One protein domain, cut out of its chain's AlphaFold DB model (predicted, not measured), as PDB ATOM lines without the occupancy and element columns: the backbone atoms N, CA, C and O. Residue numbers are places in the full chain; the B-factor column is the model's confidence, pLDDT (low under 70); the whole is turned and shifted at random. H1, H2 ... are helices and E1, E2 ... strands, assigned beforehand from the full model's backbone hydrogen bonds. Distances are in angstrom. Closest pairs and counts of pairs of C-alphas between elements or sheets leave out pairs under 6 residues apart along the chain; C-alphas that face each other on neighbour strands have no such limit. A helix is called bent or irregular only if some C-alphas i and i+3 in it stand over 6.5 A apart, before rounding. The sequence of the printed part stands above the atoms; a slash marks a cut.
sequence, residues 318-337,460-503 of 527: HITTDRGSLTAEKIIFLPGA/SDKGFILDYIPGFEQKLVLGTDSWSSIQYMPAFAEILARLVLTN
ATOM      1  N   HIS A 318     193.106 187.586 137.436       66.88
ATOM      2  CA  HIS A 318     191.756 187.947 137.024       66.88
ATOM      3  C   HIS A 318     190.921 188.206 138.274       66.88
ATOM      4  O   HIS A 318     190.819 187.337 139.138       66.88
ATOM      5  N   ILE A 319     190.346 189.402 138.374       70.56
ATOM      6  CA  ILE A 319     189.512 189.801 139.507       70.56
ATOM      7  C   ILE A 319     188.104 190.011 138.971       70.56
ATOM      8  O   ILE A 319     187.894 190.876 138.124       70.56
ATOM      9  N   THR A 320     187.148 189.216 139.438       63.88
ATOM     10  CA  THR A 320     185.747 189.307 139.017       63.88
ATOM     11  C   THR A 320     184.903 189.849 140.157       63.88
ATOM     12  O   THR A 320     184.997 189.380 141.288       63.88
ATOM     13  N   THR A 321     184.077 190.837 139.835       67.88
ATOM     14  CA  THR A 321     183.100 191.466 140.726       67.88
ATOM     15  C   THR A 321     181.735 191.475 140.040       67.88
ATOM     16  O   THR A 321     181.652 191.316 138.820       67.88
ATOM     17  N   ASP A 322     180.669 191.762 140.785       63.81
ATOM     18  CA  ASP A 322     179.319 191.912 140.217       63.81
ATOM     19  C   ASP A 322     179.223 193.046 139.179       63.81
ATOM     20  O   ASP A 322     178.306 193.073 138.359       63.81
ATOM     21  N   ARG A 323     180.179 193.987 139.190       66.31
ATOM     22  CA  ARG A 323     180.242 195.125 138.259       66.31
ATOM     23  C   ARG A 323     181.120 194.872 137.033       66.31
ATOM     24  O   ARG A 323     181.140 195.701 136.127       66.31
ATOM     25  N   GLY A 324     181.834 193.749 136.984       67.19
ATOM     26  CA  GLY A 324     182.709 193.395 135.871       67.19
ATOM     27  C   GLY A 324     184.005 192.720 136.307       67.19
ATOM     28  O   GLY A 324     184.233 192.448 137.488       67.19
ATOM     29  N   SER A 325     184.864 192.458 135.324       71.19
ATOM     30  CA  SER A 325     186.141 191.771 135.519       71.19
ATOM     31  C   SER A 325     187.320 192.668 135.153       71.19
ATOM     32  O   SER A 325     187.341 193.274 134.080       71.19
ATOM     33  N   LEU A 326     188.326 192.692 136.021       73.88
ATOM     34  CA  LEU A 326     189.613 193.350 135.816       73.88
ATOM     35  C   LEU A 326     190.716 192.299 135.631       73.88
ATOM     36  O   LEU A 326     190.592 191.148 136.060       73.88
ATOM     37  N   THR A 327     191.805 192.681 134.971       69.38
ATOM     38  CA  THR A 327     192.970 191.811 134.767       69.38
ATOM     39  C   THR A 327     194.240 192.616 134.985       69.38
ATOM     40  O   THR A 327     194.414 193.635 134.324       69.38
ATOM     41  N   ALA A 328     195.132 192.169 135.868       74.50
ATOM     42  CA  ALA A 328     196.392 192.862 136.141       74.50
ATOM     43  C   ALA A 328     197.519 191.916 136.546       74.50
ATOM     44  O   ALA A 328     197.265 190.833 137.056       74.50
ATOM     45  N   GLU A 329     198.766 192.330 136.339       72.31
ATOM     46  CA  GLU A 329     199.944 191.552 136.742       72.31
ATOM     47  C   GLU A 329     200.085 191.462 138.265       72.31
ATOM     48  O   GLU A 329     200.398 190.404 138.812       72.31
ATOM     49  N   LYS A 330     199.827 192.573 138.966       75.69
ATOM     50  CA  LYS A 330     199.889 192.659 140.430       75.69
ATOM     51  C   LYS A 330     198.690 193.443 140.978       75.69
ATOM     52  O   LYS A 330     198.067 194.233 140.269       75.69
ATOM     53  N   ILE A 331     198.367 193.206 142.247       79.31
ATOM     54  CA  ILE A 331     197.328 193.921 142.987       79.31
ATOM     55  C   ILE A 331     197.990 194.622 144.163       79.31
ATOM     56  O   ILE A 331     198.808 194.030 144.869       79.31
ATOM     57  N   ILE A 332     197.654 195.891 144.348       81.81
ATOM     58  CA  ILE A 332     198.025 196.655 145.529       81.81
ATOM     59  C   ILE A 332     196.793 196.700 146.413       81.81
ATOM     60  O   ILE A 332     195.734 197.141 145.973       81.81
ATOM     61  N   PHE A 333     196.924 196.222 147.643       79.88
ATOM     62  CA  PHE A 333     195.847 196.291 148.613       79.88
ATOM     63  C   PHE A 333     196.205 197.275 149.716       79.88
ATOM     64  O   PHE A 333     197.228 197.095 150.379       79.88
ATOM     65  N   LEU A 334     195.375 198.297 149.909       79.69
ATOM     66  CA  LEU A 334     195.520 199.212 151.034       79.69
ATOM     67  C   LEU A 334     194.565 198.794 152.148       79.69
ATOM     68  O   LEU A 334     193.361 198.695 151.904       79.69
ATOM     69  N   PRO A 335     195.091 198.508 153.348       75.75
ATOM     70  CA  PRO A 335     194.292 197.907 154.390       75.75
ATOM     71  C   PRO A 335     193.343 198.921 155.037       75.75
ATOM     72  O   PRO A 335     193.787 199.915 155.607       75.75
ATOM     73  N   GLY A 336     192.044 198.638 155.015       77.25
ATOM     74  CA  GLY A 336     191.048 199.200 155.921       77.25
ATOM     75  C   GLY A 336     190.563 198.182 156.950       77.25
ATOM     76  O   GLY A 336     191.156 197.119 157.165       77.25
ATOM     77  N   ALA A 337     189.473 198.510 157.629       76.62
ATOM     78  CA  ALA A 337     188.995 197.724 158.755       76.62
ATOM     79  C   ALA A 337     188.442 196.333 158.374       76.62
ATOM     80  O   ALA A 337     188.552 195.397 159.166       76.62
ATOM     81  N   SER A 460     178.215 200.729 154.279       44.56
ATOM     82  CA  SER A 460     177.622 199.499 153.719       44.56
ATOM     83  C   SER A 460     177.122 199.549 152.267       44.56
ATOM     84  O   SER A 460     176.851 198.498 151.694       44.56
ATOM     85  N   ASP A 461     176.983 200.726 151.658       48.34
ATOM     86  CA  ASP A 461     176.500 200.920 150.283       48.34
ATOM     87  C   ASP A 461     177.600 201.336 149.280       48.34
ATOM     88  O   ASP A 461     177.350 201.376 148.070       48.34
ATOM     89  N   LYS A 462     178.833 201.602 149.745       52.31
ATOM     90  CA  LYS A 462     179.986 202.018 148.913       52.31
ATOM     91  C   LYS A 462     181.264 201.208 149.171       52.31
ATOM     92  O   LYS A 462     182.363 201.657 148.849       52.31
ATOM     93  N   GLY A 463     181.112 200.026 149.764       60.78
ATOM     94  CA  GLY A 463     182.204 199.168 150.212       60.78
ATOM     95  C   GLY A 463     183.100 198.687 149.073       60.78
ATOM     96  O   GLY A 463     182.625 198.123 148.093       60.78
ATOM     97  N   PHE A 464     184.403 198.875 149.268       68.44
ATOM     98  CA  PHE A 464     185.498 198.402 148.425       68.44
ATOM     99  C   PHE A 464     185.611 199.049 147.032       68.44
ATOM    100  O   PHE A 464     184.872 198.744 146.097       68.44
ATOM    101  N   ILE A 465     186.612 199.921 146.879       74.00
ATOM    102  CA  ILE A 465     187.021 200.444 145.573       74.00
ATOM    103  C   ILE A 465     188.052 199.499 144.979       74.00
ATOM    104  O   ILE A 465     189.035 199.152 145.633       74.00
ATOM    105  N   LEU A 466     187.824 199.135 143.722       77.56
ATOM    106  CA  LEU A 466     188.727 198.331 142.924       77.56
ATOM    107  C   LEU A 466     188.813 198.930 141.520       77.56
ATOM    108  O   LEU A 466     187.821 198.918 140.792       77.56
ATOM    109  N   ASP A 467     189.981 199.445 141.146       79.25
ATOM    110  CA  ASP A 467     190.202 200.007 139.808       79.25
ATOM    111  C   ASP A 467     191.688 199.968 139.411       79.25
ATOM    112  O   ASP A 467     192.565 199.656 140.225       79.25
ATOM    113  N   TYR A 468     191.986 200.265 138.148       82.38
ATOM    114  CA  TYR A 468     193.353 200.452 137.676       82.38
ATOM    115  C   TYR A 468     193.971 201.731 138.245       82.38
ATOM    116  O   TYR A 468     193.307 202.754 138.405       82.38
ATOM    117  N   ILE A 469     195.283 201.694 138.486       79.88
ATOM    118  CA  ILE A 469     196.048 202.920 138.735       79.88
ATOM    119  C   ILE A 469     196.260 203.625 137.382       79.88
ATOM    120  O   ILE A 469     196.797 202.985 136.472       79.88
ATOM    121  N   PRO A 470     195.887 204.912 137.230       76.88
ATOM    122  CA  PRO A 470     196.099 205.652 135.986       76.88
ATOM    123  C   PRO A 470     197.561 205.603 135.521       76.88
ATOM    124  O   PRO A 470     198.477 205.839 136.311       76.88
ATOM    125  N   GLY A 471     197.785 205.281 134.246       78.25
ATOM    126  CA  GLY A 471     199.119 205.096 133.658       78.25
ATOM    127  C   GLY A 471     199.752 203.716 133.898       78.25
ATOM    128  O   GLY A 471     200.848 203.449 133.398       78.25
ATOM    129  N   PHE A 472     199.079 202.829 134.636       76.06
ATOM    130  CA  PHE A 472     199.482 201.438 134.879       76.06
ATOM    131  C   PHE A 472     198.345 200.449 134.567       76.06
ATOM    132  O   PHE A 472     198.254 199.369 135.163       76.06
ATOM    133  N   GLU A 473     197.470 200.801 133.623       81.19
ATOM    134  CA  GLU A 473     196.328 199.991 133.215       81.19
ATOM    135  C   GLU A 473     196.779 198.592 132.774       81.19
ATOM    136  O   GLU A 473     197.791 198.423 132.092       81.19
ATOM    137  N   GLN A 474     196.028 197.565 133.180       69.25
ATOM    138  CA  GLN A 474     196.335 196.142 132.949       69.25
ATOM    139  C   GLN A 474     197.624 195.615 133.610       69.25
ATOM    140  O   GLN A 474     197.882 194.412 133.545       69.25
ATOM    141  N   LYS A 475     198.407 196.471 134.279       69.25
ATOM    142  CA  LYS A 475     199.573 196.071 135.081       69.25
ATOM    143  C   LYS A 475     199.249 196.036 136.565       69.25
ATOM    144  O   LYS A 475     199.608 195.072 137.237       69.25
ATOM    145  N   LEU A 476     198.551 197.055 137.065       77.75
ATOM    146  CA  LEU A 476     198.240 197.204 138.482       77.75
ATOM    147  C   LEU A 476     196.764 197.509 138.700       77.75
ATOM    148  O   LEU A 476     196.243 198.496 138.183       77.75
ATOM    149  N   VAL A 477     196.121 196.681 139.517       79.12
ATOM    150  CA  VAL A 477     194.834 197.008 140.137       79.12
ATOM    151  C   VAL A 477     195.090 197.398 141.585       79.12
ATOM    152  O   VAL A 477     195.910 196.789 142.271       79.12
ATOM    153  N   LEU A 478     194.384 198.416 142.048       80.12
ATOM    154  CA  LEU A 478     194.402 198.876 143.423       80.12
ATOM    155  C   LEU A 478     193.052 198.560 144.068       80.12
ATOM    156  O   LEU A 478     192.008 198.898 143.514       80.12
ATOM    157  N   GLY A 479     193.093 197.930 145.240       78.38
ATOM    158  CA  GLY A 479     191.935 197.667 146.087       78.38
ATOM    159  C   GLY A 479     192.053 198.388 147.427       78.38
ATOM    160  O   GLY A 479     193.113 198.335 148.051       78.38
ATOM    161  N   THR A 480     190.985 199.041 147.887       76.75
ATOM    162  CA  THR A 480     190.926 199.633 149.235       76.75
ATOM    163  C   THR A 480     189.497 199.735 149.765       76.75
ATOM    164  O   THR A 480     188.565 200.087 149.040       76.75
ATOM    165  N   ASP A 481     189.325 199.463 151.055       72.12
ATOM    166  CA  ASP A 481     188.122 199.737 151.852       72.12
ATOM    167  C   ASP A 481     188.324 200.892 152.858       72.12
ATOM    168  O   ASP A 481     187.373 201.297 153.528       72.12
ATOM    169  N   SER A 482     189.541 201.444 152.938       73.69
ATOM    170  CA  SER A 482     189.937 202.547 153.826       73.69
ATOM    171  C   SER A 482     189.632 203.920 153.218       73.69
ATOM    172  O   SER A 482     190.006 204.192 152.070       73.69
ATOM    173  N   TRP A 483     189.005 204.806 154.002       68.06
ATOM    174  CA  TRP A 483     188.725 206.187 153.595       68.06
ATOM    175  C   TRP A 483     189.992 207.056 153.613       68.06
ATOM    176  O   TRP A 483     190.282 207.726 152.618       68.06
ATOM    177  N   SER A 484     190.811 206.972 154.666       66.50
ATOM    178  CA  SER A 484     192.099 207.688 154.734       66.50
ATOM    179  C   SER A 484     193.047 207.342 153.582       66.50
ATOM    180  O   SER A 484     193.677 208.230 153.008       66.50
ATOM    181  N   SER A 485     193.106 206.074 153.174       69.19
ATOM    182  CA  SER A 485     193.944 205.642 152.050       69.19
ATOM    183  C   SER A 485     193.576 206.353 150.743       69.19
ATOM    184  O   SER A 485     194.456 206.747 149.979       69.19
ATOM    185  N   ILE A 486     192.280 206.569 150.492       68.38
ATOM    186  CA  ILE A 486     191.786 207.234 149.276       68.38
ATOM    187  C   ILE A 486     192.135 208.722 149.274       68.38
ATOM    188  O   ILE A 486     192.515 209.255 148.231       68.38
ATOM    189  N   GLN A 487     192.049 209.387 150.429       67.69
ATOM    190  CA  GLN A 487     192.322 210.820 150.550       67.69
ATOM    191  C   GLN A 487     193.739 211.184 150.084       67.69
ATOM    192  O   GLN A 487     193.936 212.205 149.428       67.69
ATOM    193  N   TYR A 488     194.719 210.332 150.385       71.75
ATOM    194  CA  TYR A 488     196.120 210.554 150.024       71.75
ATOM    195  C   TYR A 488     196.549 209.814 148.751       71.75
ATOM    196  O   TYR A 488     197.710 209.899 148.344       71.75
ATOM    197  N   MET A 489     195.621 209.118 148.088       72.81
ATOM    198  CA  MET A 489     195.915 208.304 146.911       72.81
ATOM    199  C   MET A 489     196.618 209.074 145.787       72.81
ATOM    200  O   MET A 489     197.625 208.565 145.287       72.81
ATOM    201  N   PRO A 490     196.185 210.299 145.414       70.19
ATOM    202  CA  PRO A 490     196.850 211.046 144.347       70.19
ATOM    203  C   PRO A 490     198.332 211.330 144.633       70.19
ATOM    204  O   PRO A 490     199.104 211.511 143.698       70.19
ATOM    205  N   ALA A 491     198.739 211.349 145.906       70.44
ATOM    206  CA  ALA A 491     200.112 211.636 146.309       70.44
ATOM    207  C   ALA A 491     201.020 210.393 146.322       70.44
ATOM    208  O   ALA A 491     202.217 210.514 146.064       70.44
ATOM    209  N   PHE A 492     200.482 209.201 146.615       74.81
ATOM    210  CA  PHE A 492     201.302 207.998 146.829       74.81
ATOM    211  C   PHE A 492     201.084 206.872 145.810       74.81
ATOM    212  O   PHE A 492     201.892 205.943 145.777       74.81
ATOM    213  N   ALA A 493     200.064 206.938 144.945       75.38
ATOM    214  CA  ALA A 493     199.767 205.871 143.984       75.38
ATOM    215  C   ALA A 493     200.955 205.535 143.063       75.38
ATOM    216  O   ALA A 493     201.268 204.362 142.865       75.38
ATOM    217  N   GLU A 494     201.672 206.545 142.560       76.56
ATOM    218  CA  GLU A 494     202.856 206.325 141.718       76.56
ATOM    219  C   GLU A 494     204.010 205.675 142.502       76.56
ATOM    220  O   GLU A 494     204.711 204.803 141.989       76.56
ATOM    221  N   ILE A 495     204.190 206.059 143.768       80.00
ATOM    222  CA  ILE A 495     205.225 205.498 144.644       80.00
ATOM    223  C   ILE A 495     204.941 204.016 144.905       80.00
ATOM    224  O   ILE A 495     205.844 203.187 144.782       80.00
ATOM    225  N   LEU A 496     203.686 203.682 145.218       79.50
ATOM    226  CA  LEU A 496     203.234 202.305 145.416       79.50
ATOM    227  C   LEU A 496     203.384 201.479 144.135       79.50
ATOM    228  O   LEU A 496     203.909 200.367 144.182       79.50
ATOM    229  N   ALA A 497     202.997 202.039 142.987       80.19
ATOM    230  CA  ALA A 497     203.158 201.389 141.693       80.19
ATOM    231  C   ALA A 497     204.628 201.064 141.402       80.19
ATOM    232  O   ALA A 497     204.955 199.928 141.052       80.19
ATOM    233  N   ARG A 498     205.533 202.028 141.618       75.75
ATOM    234  CA  ARG A 498     206.977 201.828 141.445       75.75
ATOM    235  C   ARG A 498     207.506 200.753 142.390       75.75
ATOM    236  O   ARG A 498     208.105 199.805 141.900       75.75
ATOM    237  N   LEU A 499     207.218 200.838 143.693       77.25
ATOM    238  CA  LEU A 499     207.635 199.841 144.693       77.25
ATOM    239  C   LEU A 499     207.247 198.414 144.294       77.25
ATOM    240  O   LEU A 499     208.045 197.485 144.419       77.25
ATOM    241  N   VAL A 500     206.020 198.238 143.813       75.62
ATOM    242  CA  VAL A 500     205.479 196.924 143.457       75.62
ATOM    243  C   VAL A 500     206.068 196.407 142.145       75.62
ATOM    244  O   VAL A 500     206.338 195.210 142.026       75.62
ATOM    245  N   LEU A 501     206.317 197.273 141.165       73.25
ATOM    246  CA  LEU A 501     206.892 196.873 139.876       73.25
ATOM    247  C   LEU A 501     208.403 196.609 139.948       73.25
ATOM    248  O   LEU A 501     208.895 195.762 139.209       73.25
ATOM    249  N   THR A 502     209.127 197.254 140.863       69.81
ATOM    250  CA  THR A 502     210.587 197.113 141.025       69.81
ATOM    251  C   THR A 502     210.998 196.170 142.164       69.81
ATOM    252  O   THR A 502     212.152 196.190 142.598       69.81
ATOM    253  N   ASN A 503     210.063 195.356 142.673       63.22
ATOM    254  CA  ASN A 503     210.271 194.412 143.778       63.22
ATOM    255  C   ASN A 503     210.898 195.062 145.033       63.22
ATOM    256  O   ASN A 503     211.834 194.529 145.625       63.22
TER     257      ASN A 503
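Overview. This is residues 318 to 337 and 460 to 503 of the 527 residues of the protein "Hypothetical protein" of Rotaria sordida (UniProt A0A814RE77). A small three-stranded sheet, E3 E5 E4, has the helix H2 over one face, while the hairpin E1 and E2 swings out over its other face like the second limb of a V, with the turn at Glu 329 at the point of the V. The short helix H1 sits near the end of the sheet away from that turn. The printed part has 64 residues, with five named strands and then two named helices in the order E1 E2 E3 E4 E5 H1 H2; its class is mixed, helices and strands. The sheet E3 E5 E4 is mixed and the pair E1 E2 antiparallel. The whole is compact, with a radius of gyration of the C-alphas of 11.7 A and spans of 35 by 26 by 18 A.

Along the chain. Find C-alpha 318 at (191.756, 187.947, 137.024); from there E1 runs to residue 321. E2, residues 324 to 328, covers 13.7 A, and E3, residues 330 to 334, covers 13.2 A. After the cut, look for E4 at residues 465 to 468 and E5 at residues 476 to 480, 13.2 A long, beginning at (198.240, 197.204, 138.482). H1 is residues 483 to 487. H2, residues 489 to 501, spans 17.3 A and ends at C-alpha 501, (206.892, 196.873, 139.876); it is irregular, with C-alphas 491 and 494 7.5 A apart.

Arrangement. Begin with the inner strand E5. It is parallel to the edge strand E3 at 22 degrees, with N 332 and O 477 at 2.9 A. It forms a hairpin with the other edge strand, E4, antiparallel at 166 degrees, with N 465 and O 480 at 2.9 A. H2 is on this sheet at a height over the sheet of 9.4 A, in two layers, a helix on one face of a sheet. H2 lies over E3, slantwise to the strands at 41 degrees on the local plane; their closest C-alphas are those of Lys 330 and Val 500, 7.7 A apart. H1 only grazes the sheet, with residues 484 to 486. In the hairpin E1 and E2, antiparallel at 155 degrees, look for N 326 and O 319 at 2.8 A. The closest C-alphas of E2 and E5 are those of Ala 328 and Leu 476, 5.3 A apart; E1 and H2 are apart. Every O i to N i+4 pair is within hydrogen-bond range in H1, and 7 of 9 in H2.

Size, cuts and confidence. The two C-alphas farthest apart are those of Asp 461 and Thr 502, at 35.5 A. Residues 338 to 459 are not printed, and C-alphas 337 and 460 stand 12.6 A apart across this cut. Of the links that are printed whole, E4 to E5 is short and the others are tight. The mean pLDDT of the printed part is 72.4; 21 residues are under 70, among them residues 460 to 464 and 483 to 487.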